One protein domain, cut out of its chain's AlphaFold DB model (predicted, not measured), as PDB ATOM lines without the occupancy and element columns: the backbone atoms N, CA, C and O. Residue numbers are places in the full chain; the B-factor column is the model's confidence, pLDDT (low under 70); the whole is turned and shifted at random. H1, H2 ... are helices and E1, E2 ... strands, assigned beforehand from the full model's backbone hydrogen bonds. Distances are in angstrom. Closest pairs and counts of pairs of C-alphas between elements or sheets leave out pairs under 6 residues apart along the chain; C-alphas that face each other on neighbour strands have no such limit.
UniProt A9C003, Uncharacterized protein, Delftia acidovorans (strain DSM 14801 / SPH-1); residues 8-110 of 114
ATOM      1  N   ALA A   8      53.782  -4.773 -27.425       94.38
ATOM      2  CA  ALA A   8      52.556  -4.083 -27.068       94.38
ATOM      3  C   ALA A   8      51.561  -4.085 -28.229       94.38
ATOM      4  O   ALA A   8      51.927  -3.953 -29.402       94.38
ATOM      5  N   ILE A   9      50.283  -4.214 -27.883       94.81
ATOM      6  CA  ILE A   9      49.169  -4.156 -28.821       94.81
ATOM      7  C   ILE A   9      48.457  -2.825 -28.647       94.81
ATOM      8  O   ILE A   9      47.969  -2.485 -27.568       94.81
ATOM      9  N   TRP A  10      48.349  -2.106 -29.753       94.62
ATOM     10  CA  TRP A  10      47.655  -0.837 -29.859       94.62
ATOM     11  C   TRP A  10      46.463  -0.988 -30.784       94.62
ATOM     12  O   TRP A  10      46.582  -1.602 -31.842       94.62
ATOM     13  N   ALA A  11      45.327  -0.386 -30.460       95.25
ATOM     14  CA  ALA A  11      44.194  -0.374 -31.380       95.25
ATOM     15  C   ALA A  11      43.324   0.865 -31.193       95.25
ATOM     16  O   ALA A  11      43.446   1.588 -30.203       95.25
ATOM     17  N   LYS A  12      42.437   1.105 -32.158       96.06
ATOM     18  CA  LYS A  12      41.375   2.099 -32.014       96.06
ATOM     19  C   LYS A  12      40.168   1.450 -31.357       96.06
ATOM     20  O   LYS A  12      39.854   0.285 -31.608       96.06
ATOM     21  N   VAL A  13      39.489   2.218 -30.521       96.94
ATOM     22  CA  VAL A  13      38.270   1.795 -29.831       96.94
ATOM     23  C   VAL A  13      37.093   2.491 -30.488       96.94
ATOM     24  O   VAL A  13      37.134   3.699 -30.710       96.94
ATOM     25  N   ARG A  14      36.026   1.744 -30.777       95.94
ATOM     26  CA  ARG A  14      34.804   2.332 -31.335       95.94
ATOM     27  C   ARG A  14      34.168   3.250 -30.281       95.94
ATOM     28  O   ARG A  14      33.873   2.771 -29.184       95.94
ATOM     29  N   PRO A  15      33.883   4.534 -30.581       93.75
ATOM     30  CA  PRO A  15      33.300   5.451 -29.595       93.75
ATOM     31  C   PRO A  15      31.976   4.956 -28.992       93.75
ATOM     32  O   PRO A  15      31.683   5.221 -27.824       93.75
ATOM     33  N   ALA A  16      31.203   4.182 -29.762       95.00
ATOM     34  CA  ALA A  16      29.962   3.555 -29.312       95.00
ATOM     35  C   ALA A  16      30.163   2.554 -28.155       95.00
ATOM     36  O   ALA A  16      29.302   2.468 -27.284       95.00
ATOM     37  N   ASP A  17      31.317   1.881 -28.086       96.12
ATOM     38  CA  ASP A  17      31.617   0.829 -27.099       96.12
ATOM     39  C   ASP A  17      32.544   1.317 -25.975       96.12
ATOM     40  O   ASP A  17      33.208   0.548 -25.269       96.12
ATOM     41  N   LYS A  18      32.627   2.639 -25.785       93.62
ATOM     42  CA  LYS A  18      33.511   3.253 -24.784       93.62
ATOM     43  C   LYS A  18      33.236   2.786 -23.357       93.62
ATOM     44  O   LYS A  18      34.076   2.993 -22.486       93.62
ATOM     45  N   ARG A  19      32.056   2.225 -23.079       95.00
ATOM     46  CA  ARG A  19      31.696   1.693 -21.762       95.00
ATOM     47  C   ARG A  19      32.307   0.311 -21.547       95.00
ATOM     48  O   ARG A  19      32.917   0.087 -20.506       95.00
ATOM     49  N   GLU A  20      32.169  -0.589 -22.515       96.88
ATOM     50  CA  GLU A  20      32.783  -1.918 -22.516       96.88
ATOM     51  C   GLU A  20      34.304  -1.800 -22.406       96.88
ATOM     52  O   GLU A  20      34.914  -2.442 -21.550       96.88
ATOM     53  N   PHE A  21      34.896  -0.897 -23.193       97.19
ATOM     54  CA  PHE A  21      36.322  -0.592 -23.133       97.19
ATOM     55  C   PHE A  21      36.780  -0.173 -21.728       97.19
ATOM     56  O   PHE A  21      37.758  -0.713 -21.217       97.19
ATOM     57  N   ARG A  22      36.065   0.752 -21.066       96.25
ATOM     58  CA  ARG A  22      36.436   1.220 -19.716       96.25
ATOM     59  C   ARG A  22      36.461   0.091 -18.699       96.25
ATOM     60  O   ARG A  22      37.402   0.015 -17.915       96.25
ATOM     61  N   LYS A  23      35.442  -0.769 -18.720       97.12
ATOM     62  CA  LYS A  23      35.341  -1.932 -17.829       97.12
ATOM     63  C   LYS A  23      36.479  -2.909 -18.052       97.12
ATOM     64  O   LYS A  23      37.109  -3.349 -17.097       97.12
ATOM     65  N   TRP A  24      36.744  -3.225 -19.315       97.19
ATOM     66  CA  TRP A  24      37.816  -4.137 -19.675       97.19
ATOM     67  C   TRP A  24      39.179  -3.580 -19.252       97.19
ATOM     68  O   TRP A  24      39.917  -4.248 -18.537       97.19
ATOM     69  N   MET A  25      39.467  -2.321 -19.588       96.75
ATOM     70  CA  MET A  25      40.734  -1.665 -19.260       96.75
ATOM     71  C   MET A  25      40.937  -1.508 -17.747       96.75
ATOM     72  O   MET A  25      42.049  -1.678 -17.249       96.75
ATOM     73  N   ALA A  26      39.868  -1.231 -16.995       96.38
ATOM     74  CA  ALA A  26      39.892  -1.243 -15.534       96.38
ATOM     75  C   ALA A  26      40.325  -2.617 -14.989       96.38
ATOM     76  O   ALA A  26      41.169  -2.685 -14.099       96.38
ATOM     77  N   GLY A  27      39.812  -3.705 -15.574       95.62
ATOM     78  CA  GLY A  27      40.220  -5.072 -15.244       95.62
ATOM     79  C   GLY A  27      41.689  -5.375 -15.562       95.62
ATOM     80  O   GLY A  27      42.345  -6.039 -14.769       95.62
ATOM     81  N   GLN A  28      42.219  -4.848 -16.670       92.88
ATOM     82  CA  GLN A  28      43.620  -5.062 -17.069       92.88
ATOM     83  C   GLN A  28      44.626  -4.261 -16.231       92.88
ATOM     84  O   GLN A  28      45.734  -4.714 -15.965       92.88
ATOM     85  N   THR A  29      44.258  -3.043 -15.829       91.50
ATOM     86  CA  THR A  29      45.184  -2.084 -15.195       91.50
ATOM     87  C   THR A  29      45.010  -1.960 -13.683       91.50
ATOM     88  O   THR A  29      45.841  -1.343 -13.017       91.50
ATOM     89  N   GLY A  30      43.903  -2.472 -13.139       92.44
ATOM     90  CA  GLY A  30      43.475  -2.214 -11.764       92.44
ATOM     91  C   GLY A  30      42.964  -0.785 -11.532       92.44
ATOM     92  O   GLY A  30      42.709  -0.400 -10.390       92.44
ATOM     93  N   TRP A  31      42.824   0.033 -12.582       94.50
ATOM     94  CA  TRP A  31      42.259   1.378 -12.469       94.50
ATOM     95  C   TRP A  31      40.751   1.316 -12.245       94.50
ATOM     96  O   TRP A  31      40.075   0.396 -12.698       94.50
ATOM     97  N   ARG A  32      40.179   2.343 -11.610       95.62
ATOM     98  CA  ARG A  32      38.718   2.489 -11.599       95.62
ATOM     99  C   ARG A  32      38.257   2.945 -12.982       95.62
ATOM    100  O   ARG A  32      38.951   3.715 -13.644       95.62
ATOM    101  N   GLU A  33      37.048   2.564 -13.394       96.56
ATOM    102  CA  GLU A  33      36.487   2.961 -14.700       96.56
ATOM    103  C   GLU A  33      36.502   4.485 -14.930       96.56
ATOM    104  O   GLU A  33      36.705   4.950 -16.055       96.56
ATOM    105  N   ILE A  34      36.311   5.279 -13.868       95.12
ATOM    106  CA  ILE A  34      36.365   6.744 -13.951       95.12
ATOM    107  C   ILE A  34      37.777   7.263 -14.242       95.12
ATOM    108  O   ILE A  34      37.936   8.220 -14.999       95.12
ATOM    109  N   ASP A  35      38.799   6.593 -13.710       96.56
ATOM    110  CA  ASP A  35      40.192   6.942 -13.959       96.56
ATOM    111  C   ASP A  35      40.554   6.588 -15.411       96.56
ATOM    112  O   ASP A  35      41.165   7.404 -16.101       96.56
ATOM    113  N   VAL A  36      40.075   5.444 -15.927       95.12
ATOM    114  CA  VAL A  36      40.205   5.084 -17.353       95.12
ATOM    115  C   VAL A  36      39.582   6.159 -18.243       95.12
ATOM    116  O   VAL A  36      40.220   6.624 -19.186       95.12
ATOM    117  N   TYR A  37      38.359   6.598 -17.930       92.06
ATOM    118  CA  TYR A  37      37.698   7.655 -18.695       92.06
ATOM    119  C   TYR A  37      38.486   8.965 -18.676       92.06
ATOM    120  O   TYR A  37      38.691   9.561 -19.728       92.06
ATOM    121  N   SER A  38      38.958   9.395 -17.504       95.12
ATOM    122  CA  SER A  38      39.715  10.645 -17.376       95.12
ATOM    123  C   SER A  38      41.019  10.644 -18.182       95.12
ATOM    124  O   SER A  38      41.435  11.686 -18.677       95.12
ATOM    125  N   ARG A  39      41.648   9.473 -18.339       94.81
ATOM    126  CA  ARG A  39      42.951   9.317 -18.998       94.81
ATOM    127  C   ARG A  39      42.838   9.068 -20.496       94.81
ATOM    128  O   ARG A  39      43.642   9.590 -21.258       94.81
ATOM    129  N   LEU A  40      41.877   8.241 -20.905       95.44
ATOM    130  CA  LEU A  40      41.793   7.697 -22.265       95.44
ATOM    131  C   LEU A  40      40.515   8.110 -23.000       95.44
ATOM    132  O   LEU A  40      40.391   7.850 -24.192       95.44
ATOM    133  N   GLY A  41      39.566   8.762 -22.323       92.31
ATOM    134  CA  GLY A  41      38.279   9.142 -22.900       92.31
ATOM    135  C   GLY A  41      38.418   9.998 -24.156       92.31
ATOM    136  O   GLY A  41      37.830   9.656 -25.175       92.31
ATOM    137  N   SER A  42      39.241  11.050 -24.121       94.56
ATOM    138  CA  SER A  42      39.486  11.891 -25.303       94.56
ATOM    139  C   SER A  42      40.139  11.114 -26.445       94.56
ATOM    140  O   SER A  42      39.722  11.254 -27.587       94.56
ATOM    141  N   ALA A  43      41.101  10.233 -26.151       94.12
ATOM    142  CA  ALA A  43      41.757   9.413 -27.168       94.12
ATOM    143  C   ALA A  43      40.772   8.487 -27.903       94.12
ATOM    144  O   ALA A  43      40.898   8.318 -29.114       94.12
ATOM    145  N   VAL A  44      39.779   7.935 -27.191       95.25
ATOM    146  CA  VAL A  44      38.696   7.142 -27.797       95.25
ATOM    147  C   VAL A  44      37.828   8.013 -28.706       95.25
ATOM    148  O   VAL A  44      37.585   7.639 -29.849       95.25
ATOM    149  N   GLU A  45      37.375   9.176 -28.227       94.88
ATOM    150  CA  GLU A  45      36.499  10.071 -29.005       94.88
ATOM    151  C   GLU A  45      37.205  10.631 -30.253       94.88
ATOM    152  O   GLU A  45      36.583  10.831 -31.292       94.88
ATOM    153  N   GLU A  46      38.519  10.833 -30.179       94.12
ATOM    154  CA  GLU A  46      39.344  11.318 -31.286       94.12
ATOM    155  C   GLU A  46      39.833  10.204 -32.231       94.12
ATOM    156  O   GLU A  46      40.540  10.481 -33.198       94.12
ATOM    157  N   GLY A  47      39.490   8.936 -31.966       92.62
ATOM    158  CA  GLY A  47      39.877   7.803 -32.814       92.62
ATOM    159  C   GLY A  47      41.387   7.538 -32.850       92.62
ATOM    160  O   GLY A  47      41.916   7.079 -33.871       92.62
ATOM    161  N   ARG A  48      42.095   7.845 -31.757       92.75
ATOM    162  CA  ARG A  48      43.535   7.592 -31.612       92.75
ATOM    163  C   ARG A  48      43.801   6.122 -31.279       92.75
ATOM    164  O   ARG A  48      42.962   5.438 -30.694       92.75
ATOM    165  N   HIS A  49      44.999   5.644 -31.615       93.12
ATOM    166  CA  HIS A  49      45.488   4.354 -31.133       93.12
ATOM    167  C   HIS A  49      45.765   4.411 -29.631       93.12
ATOM    168  O   HIS A  49      46.430   5.325 -29.145       93.12
ATOM    169  N   ILE A  50      45.266   3.410 -28.915       93.88
ATOM    170  CA  ILE A  50      45.402   3.261 -27.468       93.88
ATOM    171  C   ILE A  50      46.149   1.958 -27.193       93.88
ATOM    172  O   ILE A  50      45.841   0.937 -27.810       93.88
ATOM    173  N   GLU A  51      47.110   1.996 -26.271       93.75
ATOM    174  CA  GLU A  51      47.786   0.803 -25.754       93.75
ATOM    175  C   GLU A  51      46.768  -0.050 -24.995       93.75
ATOM    176  O   GLU A  51      46.210   0.397 -23.991       93.75
ATOM    177  N   LEU A  52      46.487  -1.251 -25.496       94.56
ATOM    178  CA  LEU A  52      45.543  -2.179 -24.875       94.56
ATOM    179  C   LEU A  52      46.253  -3.183 -23.975       94.56
ATOM    180  O   LEU A  52      45.789  -3.450 -22.871       94.56
ATOM    181  N   LEU A  53      47.367  -3.727 -24.460       94.38
ATOM    182  CA  LEU A  53      48.174  -4.745 -23.794       94.38
ATOM    183  C   LEU A  53      49.651  -4.432 -24.033       94.38
ATOM    184  O   LEU A  53      50.003  -3.876 -25.075       94.38
ATOM    185  N   LYS A  54      50.514  -4.801 -23.089       93.19
ATOM    186  CA  LYS A  54      51.960  -4.556 -23.149       93.19
ATOM    187  C   LYS A  54      52.738  -5.610 -22.376       93.19
ATOM    188  O   LYS A  54      52.142  -6.334 -21.582       93.19
ATOM    189  N   HIS A  55      54.057  -5.625 -22.561       92.75
ATOM    190  CA  HIS A  55      54.958  -6.602 -21.943       92.75
ATOM    191  C   HIS A  55      54.625  -8.051 -22.322       92.75
ATOM    192  O   HIS A  55      54.764  -8.962 -21.509       92.75
ATOM    193  N   LEU A  56      54.157  -8.252 -23.554       94.00
ATOM    194  CA  LEU A  56      53.805  -9.568 -24.072       94.00
ATOM    195  C   LEU A  56      55.038 -10.274 -24.637       94.00
ATOM    196  O   LEU A  56      55.879  -9.635 -25.282       94.00
ATOM    197  N   GLY A  57      55.099 -11.595 -24.452       95.12
ATOM    198  CA  GLY A  57      55.917 -12.469 -25.288       95.12
ATOM    199  C   GLY A  57      55.418 -12.468 -26.736       95.12
ATOM    200  O   GLY A  57      54.316 -11.995 -27.034       95.12
ATOM    201  N   TRP A  58      56.230 -12.960 -27.670       94.44
ATOM    202  CA  TRP A  58      55.842 -12.997 -29.081       94.44
ATOM    203  C   TRP A  58      54.631 -13.903 -29.304       94.44
ATOM    204  O   TRP A  58      53.709 -13.523 -30.025       94.44
ATOM    205  N   GLU A  59      54.618 -15.084 -28.682       94.38
ATOM    206  CA  GLU A  59      53.535 -16.059 -28.853       94.38
ATOM    207  C   GLU A  59      52.231 -15.558 -28.215       94.38
ATOM    208  O   GLU A  59      51.159 -15.635 -28.830       94.38
ATOM    209  N   ASP A  60      52.334 -14.940 -27.037       95.69
ATOM    210  CA  ASP A  60      51.210 -14.294 -26.358       95.69
ATOM    211  C   ASP A  60      50.639 -13.155 -27.203       95.69
ATOM    212  O   ASP A  60      49.434 -13.082 -27.426       95.69
ATOM    213  N   ALA A  61      51.496 -12.298 -27.764       94.44
ATOM    214  CA  ALA A  61      51.056 -11.197 -28.610       94.44
ATOM    215  C   ALA A  61      50.275 -11.666 -29.846       94.44
ATOM    216  O   ALA A  61      49.271 -11.051 -30.210       94.44
ATOM    217  N   GLN A  62      50.704 -12.755 -30.492       93.12
ATOM    218  CA  GLN A  62      49.962 -13.340 -31.613       93.12
ATOM    219  C   GLN A  62      48.604 -13.894 -31.164       93.12
ATOM    220  O   GLN A  62      47.598 -13.698 -31.851       93.12
ATOM    221  N   THR A  63      48.568 -14.548 -30.003       95.06
ATOM    222  CA  THR A  63      47.339 -15.103 -29.427       95.06
ATOM    223  C   THR A  63      46.335 -13.997 -29.098       95.06
ATOM    224  O   THR A  63      45.185 -14.058 -29.536       95.06
ATOM    225  N   GLU A  64      46.781 -12.947 -28.410       95.06
ATOM    226  CA  GLU A  64      45.960 -11.801 -28.008       95.06
ATOM    227  C   GLU A  64      45.433 -11.008 -29.214       95.06
ATOM    228  O   GLU A  64      44.272 -10.598 -29.235       95.06
ATOM    229  N   LEU A  65      46.235 -10.852 -30.276       92.25
ATOM    230  CA  LEU A  65      45.776 -10.242 -31.531       92.25
ATOM    231  C   LEU A  65      44.597 -11.001 -32.157       92.25
ATOM    232  O   LEU A  65      43.709 -10.377 -32.741       92.25
ATOM    233  N   GLY A  66      44.576 -12.329 -32.032       90.62
ATOM    234  CA  GLY A  66      43.478 -13.173 -32.509       90.62
ATOM    235  C   GLY A  66      42.219 -13.115 -31.638       90.62
ATOM    236  O   GLY A  66      41.161 -13.567 -32.074       90.62
ATOM    237  N   GLN A  67      42.316 -12.562 -30.426       94.25
ATOM    238  CA  GLN A  67      41.262 -12.577 -29.407       94.25
ATOM    239  C   GLN A  67      40.861 -11.171 -28.945       94.25
ATOM    240  O   GLN A  67      40.296 -10.996 -27.862       94.25
ATOM    241  N   LEU A  68      41.117 -10.155 -29.775       95.00
ATOM    242  CA  LEU A  68      40.818  -8.777 -29.414       95.00
ATOM    243  C   LEU A  68      39.332  -8.579 -29.081       95.00
ATOM    244  O   LEU A  68      38.456  -9.071 -29.804       95.00
ATOM    245  N   PRO A  69      39.020  -7.816 -28.018       95.19
ATOM    246  CA  PRO A  69      37.642  -7.560 -27.640       95.19
ATOM    247  C   PRO A  69      36.842  -6.883 -28.753       95.19
ATOM    248  O   PRO A  69      37.344  -6.027 -29.479       95.19
ATOM    249  N   ALA A  70      35.543  -7.176 -28.809       95.75
ATOM    250  CA  ALA A  70      34.657  -6.656 -29.847       95.75
ATOM    251  C   ALA A  70      34.551  -5.119 -29.887       95.75
ATOM    252  O   ALA A  70      34.107  -4.592 -30.901       95.75
ATOM    253  N   PHE A  71      34.935  -4.397 -28.824       96.50
ATOM    254  CA  PHE A  71      34.970  -2.925 -28.808       96.50
ATOM    255  C   PHE A  71      36.095  -2.327 -29.672       96.50
ATOM    256  O   PHE A  71      36.121  -1.115 -29.907       96.50
ATOM    257  N   VAL A  72      37.042  -3.153 -30.123       97.19
ATOM    258  CA  VAL A  72      38.141  -2.740 -30.994       97.19
ATOM    259  C   VAL A  72      37.629  -2.534 -32.419       97.19
ATOM    260  O   VAL A  72      36.875  -3.339 -32.965       97.19
ATOM    261  N   GLU A  73      38.053  -1.441 -33.049       96.62
ATOM    262  CA  GLU A  73      37.770  -1.181 -34.456       96.62
ATOM    263  C   GLU A  73      38.507  -2.199 -35.343       96.62
ATOM    264  O   GLU A  73      39.729  -2.364 -35.250       96.62
ATOM    265  N   ALA A  74      37.765  -2.886 -36.215       93.50
ATOM    266  CA  ALA A  74      38.301  -3.939 -37.072       93.50
ATOM    267  C   ALA A  74      39.454  -3.428 -37.956       93.50
ATOM    268  O   ALA A  74      39.360  -2.375 -38.580       93.50
ATOM    269  N   GLY A  75      40.559  -4.177 -38.001       92.00
ATOM    270  CA  GLY A  75      41.750  -3.819 -38.784       92.00
ATOM    271  C   GLY A  75      42.593  -2.668 -38.209       92.00
ATOM    272  O   GLY A  75      43.639  -2.328 -38.771       92.00
ATOM    273  N   SER A  76      42.192  -2.080 -37.077       93.88
ATOM    274  CA  SER A  76      42.944  -0.991 -36.444       93.88
ATOM    275  C   SER A  76      44.133  -1.469 -35.611       93.88
ATOM    276  O   SER A  76      45.021  -0.664 -35.339       93.88
ATOM    277  N   ALA A  77      44.175  -2.749 -35.233       94.12
ATOM    278  CA  ALA A  77      45.201  -3.296 -34.353       94.12
ATOM    279  C   ALA A  77      46.613  -3.157 -34.948       94.12
ATOM    280  O   ALA A  77      46.833  -3.348 -36.149       94.12
ATOM    281  N   ARG A  78      47.574  -2.796 -34.105       92.50
ATOM    282  CA  ARG A  78      48.986  -2.604 -34.437       92.50
ATOM    283  C   ARG A  78      49.821  -3.257 -33.350       92.50
ATOM    284  O   ARG A  78      49.592  -3.013 -32.169       92.50
ATOM    285  N   LEU A  79      50.796  -4.053 -33.768       92.94
ATOM    286  CA  LEU A  79      51.776  -4.646 -32.876       92.94
ATOM    287  C   LEU A  79      53.059  -3.819 -32.919       92.94
ATOM    288  O   LEU A  79      53.568  -3.532 -34.007       92.94
ATOM    289  N   THR A  80      53.572  -3.443 -31.753       92.06
ATOM    290  CA  THR A  80      54.841  -2.725 -31.604       92.06
ATOM    291  C   THR A  80      55.745  -3.442 -30.611       92.06
ATOM    292  O   THR A  80      55.301  -4.288 -29.837       92.06
ATOM    293  N   VAL A  81      57.028  -3.089 -30.608       89.88
ATOM    294  CA  VAL A  81      57.882  -3.294 -29.426       89.88
ATOM    295  C   VAL A  81      57.416  -2.325 -28.324       89.88
ATOM    296  O   VAL A  81      57.142  -1.168 -28.641       89.88
ATOM    297  N   THR A  82      57.320  -2.750 -27.055       81.19
ATOM    298  CA  THR A  82      56.666  -1.968 -25.968       81.19
ATOM    299  C   THR A  82      57.230  -0.557 -25.768       81.19
ATOM    300  O   THR A  82      56.514   0.361 -25.380       81.19
ATOM    301  N   SER A  83      58.506  -0.333 -26.077       72.31
ATOM    302  CA  SER A  83      59.150   0.986 -26.009       72.31
ATOM    303  C   SER A  83      58.762   1.934 -27.156       72.31
ATOM    304  O   SER A  83      59.356   3.007 -27.297       72.31
ATOM    305  N   PHE A  84      57.786   1.558 -27.992       75.25
ATOM    306  CA  PHE A  84      57.492   2.238 -29.242       75.25
ATOM    307  C   PHE A  84      55.992   2.438 -29.507       75.25
ATOM    308  O   PHE A  84      55.184   1.510 -29.442       75.25
ATOM    309  N   LEU A  85      55.645   3.674 -29.881       75.69
ATOM    310  CA  LEU A  85      54.305   4.080 -30.306       75.69
ATOM    311  C   LEU A  85      54.114   3.796 -31.799       75.69
ATOM    312  O   LEU A  85      54.993   4.158 -32.581       75.69
ATOM    313  N   PRO A  86      52.964   3.268 -32.243       67.88
ATOM    314  CA  PRO A  86      52.660   3.134 -33.662       67.88
ATOM    315  C   PRO A  86      52.329   4.516 -34.252       67.88
ATOM    316  O   PRO A  86      51.171   4.845 -34.482       67.88
ATOM    317  N   MET A  87      53.340   5.363 -34.446       69.06
ATOM    318  CA  MET A  87      53.217   6.627 -35.177       69.06
ATOM    319  C   MET A  87      53.782   6.491 -36.595       69.06
ATOM    320  O   MET A  87      54.627   5.634 -36.862       69.06
ATOM    321  N   ASP A  88      53.326   7.376 -37.485       54.84
ATOM    322  CA  ASP A  88      53.359   7.308 -38.961       54.84
ATOM    323  C   ASP A  88      54.737   7.201 -39.658       54.84
ATOM    324  O   ASP A  88      54.834   7.332 -40.874       54.84
ATOM    325  N   SER A  89      55.832   6.959 -38.939       61.81
ATOM    326  CA  SER A  89      57.191   6.881 -39.511       61.81
ATOM    327  C   SER A  89      58.046   5.738 -38.955       61.81
ATOM    328  O   SER A  89      59.270   5.717 -39.090       61.81
ATOM    329  N   ALA A  90      57.396   4.762 -38.334       69.38
ATOM    330  CA  ALA A  90      58.027   3.560 -37.830       69.38
ATOM    331  C   ALA A  90      58.433   2.598 -38.962       69.38
ATOM    332  O   ALA A  90      57.597   2.276 -39.811       69.38
ATOM    333  N   PRO A  91      59.668   2.068 -38.970       80.88
ATOM    334  CA  PRO A  91      60.000   0.896 -39.770       80.88
ATOM    335  C   PRO A  91      59.009  -0.248 -39.505       80.88
ATOM    336  O   PRO A  91      58.701  -0.565 -38.354       80.88
ATOM    337  N   TYR A  92      58.518  -0.874 -40.574       87.56
ATOM    338  CA  TYR A  92      57.548  -1.963 -40.494       87.56
ATOM    339  C   TYR A  92      58.127  -3.252 -41.069       87.56
ATOM    340  O   TYR A  92      58.603  -3.287 -42.205       87.56
ATOM    341  N   CYS A  93      58.079  -4.324 -40.282       90.44
ATOM    342  CA  CYS A  93      58.443  -5.659 -40.722       90.44
ATOM    343  C   CYS A  93      57.222  -6.350 -41.329       90.44
ATOM    344  O   CYS A  93      56.323  -6.772 -40.605       90.44
ATOM    345  N   THR A  94      57.213  -6.514 -42.650       91.12
ATOM    346  CA  THR A  94      56.102  -7.150 -43.377       91.12
ATOM    347  C   THR A  94      55.978  -8.650 -43.109       91.12
ATOM    348  O   THR A  94      54.879  -9.182 -43.190       91.12
ATOM    349  N   ILE A  95      57.072  -9.331 -42.745       93.25
ATOM    350  CA  ILE A  95      57.065 -10.774 -42.439       93.25
ATOM    351  C   ILE A  95      56.278 -11.051 -41.153       93.25
ATOM    352  O   ILE A  95      55.475 -11.974 -41.100       93.25
ATOM    353  N   HIS A  96      56.498 -10.231 -40.124       91.94
ATOM    354  CA  HIS A  96      55.923 -10.429 -38.789       91.94
ATOM    355  C   HIS A  96      54.806  -9.432 -38.472       91.94
ATOM    356  O   HIS A  96      54.328  -9.373 -37.347       91.94
ATOM    357  N   SER A  97      54.400  -8.618 -39.448       90.06
ATOM    358  CA  SER A  97      53.399  -7.563 -39.283       90.06
ATOM    359  C   SER A  97      53.632  -6.656 -38.061       90.06
ATOM    360  O   SER A  97      52.691  -6.244 -37.383       90.06
ATOM    361  N   LEU A  98      54.899  -6.341 -37.788       90.00
ATOM    362  CA  LEU A  98      55.366  -5.716 -36.550       90.00
ATOM    363  C   LEU A  98      56.004  -4.354 -36.839       90.00
ATOM    364  O   LEU A  98      56.894  -4.245 -37.686       90.00
ATOM    365  N   TYR A  99      55.602  -3.329 -36.092       88.69
ATOM    366  CA  TYR A  99      56.272  -2.029 -36.081       88.69
ATOM    367  C   TYR A  99      57.463  -2.062 -35.125       88.69
ATOM    368  O   TYR A  99      57.341  -2.472 -33.970       88.69
ATOM    369  N   VAL A 100      58.629  -1.649 -35.619       84.25
ATOM    370  CA  VAL A 100      59.910  -1.846 -34.931       84.25
ATOM    371  C   VAL A 100      60.719  -0.563 -34.882       84.25
ATOM    372  O   VAL A 100      60.541   0.346 -35.691       84.25
ATOM    373  N   TRP A 101      61.661  -0.501 -33.943       72.25
ATOM    374  CA  TRP A 101      62.666   0.555 -33.932       72.25
ATOM    375  C   TRP A 101      63.762   0.297 -34.983       72.25
ATOM    376  O   TRP A 101      63.840  -0.770 -35.593       72.25
ATOM    377  N   ARG A 102      64.652   1.277 -35.190       67.75
ATOM    378  CA  ARG A 102      65.719   1.284 -36.215       67.75
ATOM    379  C   ARG A 102      66.681   0.085 -36.160       67.75
ATOM    380  O   ARG A 102      67.448  -0.096 -37.096       67.75
ATOM    381  N   LEU A 103      66.645  -0.712 -35.093       69.50
ATOM    382  CA  LEU A 103      67.493  -1.889 -34.880       69.50
ATOM    383  C   LEU A 103      67.056  -3.127 -35.688       69.50
ATOM    384  O   LEU A 103      67.727  -4.154 -35.635       69.50
ATOM    385  N   GLY A 104      65.972  -3.031 -36.463       81.62
ATOM    386  CA  GLY A 104      65.433  -4.148 -37.238       81.62
ATOM    387  C   GLY A 104      64.424  -4.977 -36.441       81.62
ATOM    388  O   GLY A 104      64.085  -4.659 -35.304       81.62
ATOM    389  N   CYS A 105      63.883  -6.025 -37.065       89.56
ATOM    390  CA  CYS A 105      62.826  -6.825 -36.452       89.56
ATOM    391  C   CYS A 105      63.386  -7.820 -35.425       89.56
ATOM    392  O   CYS A 105      64.062  -8.766 -35.840       89.56
ATOM    393  N   PRO A 106      63.035  -7.707 -34.126       90.56
ATOM    394  CA  PRO A 106      63.547  -8.615 -33.098       90.56
ATOM    395  C   PRO A 106      63.136 -10.066 -33.359       90.56
ATOM    396  O   PRO A 106      63.923 -10.971 -33.111       90.56
ATOM    397  N   VAL A 107      61.963 -10.292 -33.962       92.50
ATOM    398  CA  VAL A 107      61.503 -11.636 -34.350       92.50
ATOM    399  C   VAL A 107      62.363 -12.250 -35.458       92.50
ATOM    400  O   VAL A 107      62.787 -13.394 -35.336       92.50
ATOM    401  N   CYS A 108      62.734 -11.474 -36.487       92.38
ATOM    402  CA  CYS A 108      63.642 -11.946 -37.543       92.38
ATOM    403  C   CYS A 108      65.022 -12.321 -36.992       92.38
ATOM    404  O   CYS A 108      65.699 -13.179 -37.544       92.38
ATOM    405  N   SER A 109      65.452 -11.645 -35.927       90.88
ATOM    406  CA  SER A 109      66.743 -11.876 -35.278       90.88
ATOM    407  C   SER A 109      66.661 -12.800 -34.059       90.88
ATOM    408  O   SER A 109      67.676 -12.986 -33.397       90.88
ATOM    409  N   ASN A 110      65.489 -13.376 -33.763       91.81
ATOM    410  CA  ASN A 110      65.255 -14.253 -32.611       91.81
ATOM    411  C   ASN A 110      65.651 -13.628 -31.248       91.81
ATOM    412  O   ASN A 110      66.166 -14.309 -30.365       91.81
TER     413      ASN A 110
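This is residues 8 to 110 of the 114 residues of an uncharacterized protein of Delftia acidovorans (strain DSM 14801 / SPH-1) (UniProt A9C003). A small antiparallel sheet, order E2, E1, E3, has H3 over one face. The helical hairpin H1 and H2 makes one end of the domain; residues 82 to 110, with no named element, make the other. The 103 printed residues run E1 H1 H2 E2 H3 E3, mixed helices and strands, compact (radius of gyration of the C-alphas 14.0 A), spanning 41 by 25 by 22 A.

Inner strand E1, residues 8 to 11, has N 9 2.8 A from O 53 of E2, residues 50 to 56, and N 8 2.9 A from O 80 of E3, residues 78 to 81. H3, residues 58 to 66, runs along the strands at a height over the sheet of 9.2 A; the closest C-alphas of E1 and H3, Ile 9 and Ala 61, are 7.3 A apart. H1, residues 15 to 29, and H2, residues 33 to 45, touch, closest at C-alphas 22 and 33, 5.3 A.

E1 begins at C-alpha 8 (52.556, -4.083, -27.068); E3 ends at C-alpha 81 (57.882, -3.294, -29.426). H1 is 20.1 A long.

The printed part has no cut. The link H3 to E3 is long. Residues 86 to 90 and 102 to 103 have pLDDT under 70.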